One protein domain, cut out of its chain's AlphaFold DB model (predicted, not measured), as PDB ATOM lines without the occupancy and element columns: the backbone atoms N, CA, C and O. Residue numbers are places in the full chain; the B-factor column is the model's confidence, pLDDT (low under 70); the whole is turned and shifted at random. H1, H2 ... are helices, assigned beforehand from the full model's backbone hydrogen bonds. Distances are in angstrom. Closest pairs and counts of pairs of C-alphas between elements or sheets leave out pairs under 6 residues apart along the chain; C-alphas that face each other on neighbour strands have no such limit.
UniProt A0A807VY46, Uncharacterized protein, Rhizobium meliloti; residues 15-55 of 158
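This is residues 15 to 55 of the 158 residues of an uncharacterized protein of Rhizobium meliloti (UniProt A0A807VY46). A long helix, H2, makes most of an extended rod; a shorter helix, H1, turns off at its first end to form an L, and a tail without named elements, residues 46 to 55, runs on beyond its other end. There is no compact core: residues 34 to 44 of H2 and residues 46 to 54 stand free. The printed part has 41 residues with two named helices, H1 then H2, and no named strand; the class is all helix. The radius of gyration of the C-alphas is 14.3 A, and the spans are 40 by 17 by 12 A.

H2, residues 30 to 45, is 21.9 A long, from C-alpha 30 at (90.440, 106.894, 37.946) to C-alpha 45 at (98.515, 119.247, 54.096). H1, residues 15 to 24, is 14.3 A long and begins at C-alpha 15 at (94.623, 112.845, 27.127).

H2 and H1 are close but not clearly touching; their closest C-alphas, of Val 30 and Leu 20, are 7.5 A apart. Their lines are about perpendicular, at 84 degrees. In both helices every O i to N i+4 pair is within hydrogen-bond range.

The C-alphas farthest apart, of Pro 26 and Val 50, are 40.6 A apart. The printed part has no cut, and the link from H1 to H2 is tight. Residues 42 to 55 have pLDDT under 70.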
ATOM      1  N   ASP A  15      93.307 113.431  27.367       83.00
ATOM      2  CA  ASP A  15      94.623 112.845  27.127       83.00
ATOM      3  C   ASP A  15      95.238 112.260  28.412       83.00
ATOM      4  O   ASP A  15      95.882 111.210  28.377       83.00
ATOM      5  N   LEU A  16      95.022 112.903  29.564       81.44
ATOM      6  CA  LEU A  16      95.473 112.391  30.856       81.44
ATOM      7  C   LEU A  16      94.690 111.133  31.234       81.44
ATOM      8  O   LEU A  16      95.288 110.138  31.641       81.44
ATOM      9  N   TYR A  17      93.371 111.150  31.032       85.44
ATOM     10  CA  TYR A  17      92.512 109.989  31.257       85.44
ATOM     11  C   TYR A  17      92.943 108.797  30.395       85.44
ATOM     12  O   TYR A  17      93.181 107.705  30.911       85.44
ATOM     13  N   ALA A  18      93.146 109.024  29.094       85.88
ATOM     14  CA  ALA A  18      93.600 107.995  28.165       85.88
ATOM     15  C   ALA A  18      94.967 107.409  28.561       85.88
ATOM     16  O   ALA A  18      95.167 106.193  28.502       85.88
ATOM     17  N   ARG A  19      95.905 108.251  29.019       87.75
ATOM     18  CA  ARG A  19      97.220 107.802  29.508       87.75
ATOM     19  C   ARG A  19      97.120 106.948  30.770       87.75
ATOM     20  O   ARG A  19      97.841 105.954  30.877       87.75
ATOM     21  N   LEU A  20      96.229 107.292  31.700       88.06
ATOM     22  CA  LEU A  20      95.984 106.494  32.903       88.06
ATOM     23  C   LEU A  20      95.416 105.117  32.551       88.06
ATOM     24  O   LEU A  20      95.959 104.114  33.009       88.06
ATOM     25  N   LEU A  21      94.408 105.054  31.677       89.19
ATOM     26  CA  LEU A  21      93.844 103.778  31.233       89.19
ATOM     27  C   LEU A  21      94.859 102.925  30.463       89.19
ATOM     28  O   LEU A  21      94.940 101.719  30.663       89.19
ATOM     29  N   THR A  22      95.692 103.545  29.626       90.25
ATOM     30  CA  THR A  22      96.757 102.828  28.904       90.25
ATOM     31  C   THR A  22      97.763 102.202  29.870       90.25
ATOM     32  O   THR A  22      98.277 101.114  29.622       90.25
ATOM     33  N   ARG A  23      98.058 102.882  30.984       86.94
ATOM     34  CA  ARG A  23      99.059 102.434  31.954       86.94
ATOM     35  C   ARG A  23      98.526 101.416  32.958       86.94
ATOM     36  O   ARG A  23      99.260 100.501  33.317       86.94
ATOM     37  N   PHE A  24      97.302 101.598  33.443       88.38
ATOM     38  CA  PHE A  24      96.734 100.796  34.530       88.38
ATOM     39  C   PHE A  24      95.644  99.818  34.072       88.38
ATOM     40  O   PHE A  24      95.205  98.984  34.861       88.38
ATOM     41  N   GLY A  25      95.253  99.886  32.800       87.12
ATOM     42  CA  GLY A  25      94.229  99.049  32.188       87.12
ATOM     43  C   GLY A  25      92.887  99.772  32.003       87.12
ATOM     44  O   GLY A  25      92.635 100.801  32.634       87.12
ATOM     45  N   PRO A  26      92.011  99.232  31.135       82.94
ATOM     46  CA  PRO A  26      90.720  99.841  30.806       82.94
ATOM     47  C   PRO A  26      89.736  99.864  31.986       82.94
ATOM     48  O   PRO A  26      88.906 100.764  32.055       82.94
ATOM     49  N   ASP A  27      89.864  98.929  32.932       83.50
ATOM     50  CA  ASP A  27      88.993  98.822  34.112       83.50
ATOM     51  C   ASP A  27      89.495  99.650  35.309       83.50
ATOM     52  O   ASP A  27      89.008  99.514  36.435       83.50
ATOM     53  N   PHE A  28      90.512 100.488  35.098       87.00
ATOM     54  CA  PHE A  28      91.105 101.276  36.165       87.00
ATOM     55  C   PHE A  28      90.173 102.405  36.626       87.00
ATOM     56  O   PHE A  28      89.799 103.297  35.866       87.00
ATOM     57  N   ASP A  29      89.844 102.398  37.916       84.56
ATOM     58  CA  ASP A  29      88.983 103.393  38.551       84.56
ATOM     59  C   ASP A  29      89.765 104.687  38.840       84.56
ATOM     60  O   ASP A  29      90.368 104.876  39.903       84.56
ATOM     61  N   VAL A  30      89.762 105.592  37.858       83.56
ATOM     62  CA  VAL A  30      90.440 106.894  37.946       83.56
ATOM     63  C   VAL A  30      89.896 107.734  39.103       83.56
ATOM     64  O   VAL A  30      90.663 108.435  39.762       83.56
ATOM     65  N   THR A  31      88.603 107.630  39.414       81.94
ATOM     66  CA  THR A  31      87.988 108.364  40.527       81.94
ATOM     67  C   THR A  31      88.602 107.943  41.854       81.94
ATOM     68  O   THR A  31      89.007 108.801  42.638       81.94
ATOM     69  N   LYS A  32      88.752 106.635  42.100       79.75
ATOM     70  CA  LYS A  32      89.438 106.140  43.305       79.75
ATOM     71  C   LYS A  32      90.882 106.608  43.384       79.75
ATOM     72  O   LYS A  32      91.325 106.978  44.470       79.75
ATOM     73  N   LEU A  33      91.602 106.631  42.261       81.75
ATOM     74  CA  LEU A  33      92.961 107.171  42.230       81.75
ATOM     75  C   LEU A  33      92.968 108.639  42.667       81.75
ATOM     76  O   LEU A  33      93.692 108.985  43.597       81.75
ATOM     77  N   VAL A  34      92.138 109.480  42.047       82.81
ATOM     78  CA  VAL A  34      92.044 110.913  42.362       82.81
ATOM     79  C   VAL A  34      91.673 111.132  43.828       82.81
ATOM     80  O   VAL A  34      92.344 111.898  44.513       82.81
ATOM     81  N   VAL A  35      90.672 110.412  44.343       79.31
ATOM     82  CA  VAL A  35      90.264 110.486  45.754       79.31
ATOM     83  C   VAL A  35      91.402 110.057  46.681       79.31
ATOM     84  O   VAL A  35      91.638 110.713  47.693       79.31
ATOM     85  N   SER A  36      92.134 108.992  46.347       70.56
ATOM     86  CA  SER A  36      93.253 108.508  47.164       70.56
ATOM     87  C   SER A  36      94.425 109.490  47.197       70.56
ATOM     88  O   SER A  36      94.973 109.746  48.267       70.56
ATOM     89  N   LEU A  37      94.770 110.091  46.053       78.31
ATOM     90  CA  LEU A  37      95.824 111.098  45.945       78.31
ATOM     91  C   LEU A  37      95.433 112.376  46.683       78.31
ATOM     92  O   LEU A  37      96.229 112.893  47.461       78.31
ATOM     93  N   ALA A  38      94.195 112.839  46.500       79.44
ATOM     94  CA  ALA A  38      93.670 113.995  47.212       79.44
ATOM     95  C   ALA A  38      93.660 113.750  48.726       79.44
ATOM     96  O   ALA A  38      94.149 114.582  49.475       79.44
ATOM     97  N   SER A  39      93.189 112.588  49.185       71.38
ATOM     98  CA  SER A  39      93.149 112.252  50.617       71.38
ATOM     99  C   SER A  39      94.546 112.142  51.226       71.38
ATOM    100  O   SER A  39      94.777 112.626  52.331       71.38
ATOM    101  N   LYS A  40      95.495 111.541  50.496       71.00
ATOM    102  CA  LYS A  40      96.898 111.472  50.911       71.00
ATOM    103  C   LYS A  40      97.496 112.871  51.056       71.00
ATOM    104  O   LYS A  40      98.091 113.166  52.085       71.00
ATOM    105  N   HIS A  41      97.302 113.736  50.062       71.00
ATOM    106  CA  HIS A  41      97.817 115.101  50.113       71.00
ATOM    107  C   HIS A  41      97.080 115.987  51.113       71.00
ATOM    108  O   HIS A  41      97.706 116.879  51.661       71.00
ATOM    109  N   VAL A  42      95.802 115.744  51.412       69.25
ATOM    110  CA  VAL A  42      95.088 116.435  52.499       69.25
ATOM    111  C   VAL A  42      95.669 116.040  53.857       69.25
ATOM    112  O   VAL A  42      95.936 116.913  54.672       69.25
ATOM    113  N   ALA A  43      95.948 114.754  54.080       62.84
ATOM    114  CA  ALA A  43      96.589 114.300  55.315       62.84
ATOM    115  C   ALA A  43      98.014 114.870  55.483       62.84
ATOM    116  O   ALA A  43      98.432 115.202  56.592       62.84
ATOM    117  N   GLU A  44      98.750 115.019  54.377       59.41
ATOM    118  CA  GLU A  44     100.051 115.706  54.338       59.41
ATOM    119  C   GLU A  44      99.906 117.239  54.462       59.41
ATOM    120  O   GLU A  44     100.779 117.907  55.011       59.41
ATOM    121  N   ALA A  45      98.796 117.818  53.996       52.22
ATOM    122  CA  ALA A  45      98.515 119.247  54.096       52.22
ATOM    123  C   ALA A  45      98.117 119.650  55.517       52.22
ATOM    124  O   ALA A  45      98.559 120.700  55.963       52.22
ATOM    125  N   ASP A  46      97.386 118.816  56.264       53.41
ATOM    126  CA  ASP A  46      97.038 119.056  57.677       53.41
ATOM    127  C   ASP A  46      98.278 119.207  58.578       53.41
ATOM    128  O   ASP A  46      98.220 119.856  59.620       53.41
ATOM    129  N   THR A  47      99.430 118.669  58.161       51.75
ATOM    130  CA  THR A  47     100.726 118.878  58.834       51.75
ATOM    131  C   THR A  47     101.454 120.156  58.393       51.75
ATOM    132  O   THR A  47     102.400 120.576  59.055       51.75
ATOM    133  N   LEU A  48     101.002 120.803  57.314       45.75
ATOM    134  CA  LEU A  48     101.559 122.025  56.716       45.75
ATOM    135  C   LEU A  48     100.624 123.245  56.813       45.75
ATOM    136  O   LEU A  48     101.040 124.348  56.448       45.75
ATOM    137  N   VAL A  49      99.388 123.100  57.314       45.66
ATOM    138  CA  VAL A  49      98.464 124.227  57.536       45.66
ATOM    139  C   VAL A  49      98.912 125.035  58.758       45.66
ATOM    140  O   VAL A  49      98.318 124.964  59.830       45.66
ATOM    141  N   VAL A  50      99.971 125.827  58.594       47.62
ATOM    142  CA  VAL A  50     100.245 126.960  59.486       47.62
ATOM    143  C   VAL A  50      99.575 128.225  58.958       47.62
ATOM    144  O   VAL A  50      99.042 128.974  59.763       47.62
ATOM    145  N   GLU A  51      99.437 128.440  57.647       43.78
ATOM    146  CA  GLU A  51      98.749 129.639  57.144       43.78
ATOM    147  C   GLU A  51      97.946 129.337  55.877       43.78
ATOM    148  O   GLU A  51      98.488 129.087  54.800       43.78
ATOM    149  N   LYS A  52      96.616 129.399  56.005       44.75
ATOM    150  CA  LYS A  52      95.630 129.305  54.913       44.75
ATOM    151  C   LYS A  52      95.894 130.330  53.792       44.75
ATOM    152  O   LYS A  52      95.534 130.088  52.647       44.75
ATOM    153  N   GLU A  53      96.580 131.423  54.121       46.28
ATOM    154  CA  GLU A  53      97.048 132.475  53.206       46.28
ATOM    155  C   GLU A  53      98.174 132.004  52.268       46.28
ATOM    156  O   GLU A  53      98.329 132.527  51.168       46.28
ATOM    157  N   THR A  54      98.921 130.956  52.632       44.25
ATOM    158  CA  THR A  54      99.982 130.402  51.771       44.25
ATOM    159  C   THR A  54      99.416 129.499  50.666       44.25
ATOM    160  O   THR A  54     100.032 129.337  49.611       44.25
ATOM    161  N   PHE A  55      98.204 128.958  50.844       40.47
ATOM    162  CA  PHE A  55      97.546 128.134  49.824       40.47
ATOM    163  C   PHE A  55      97.086 128.949  48.599       40.47
ATOM    164  O   PHE A  55      96.910 128.377  47.525       40.47
TER     165      PHE A  55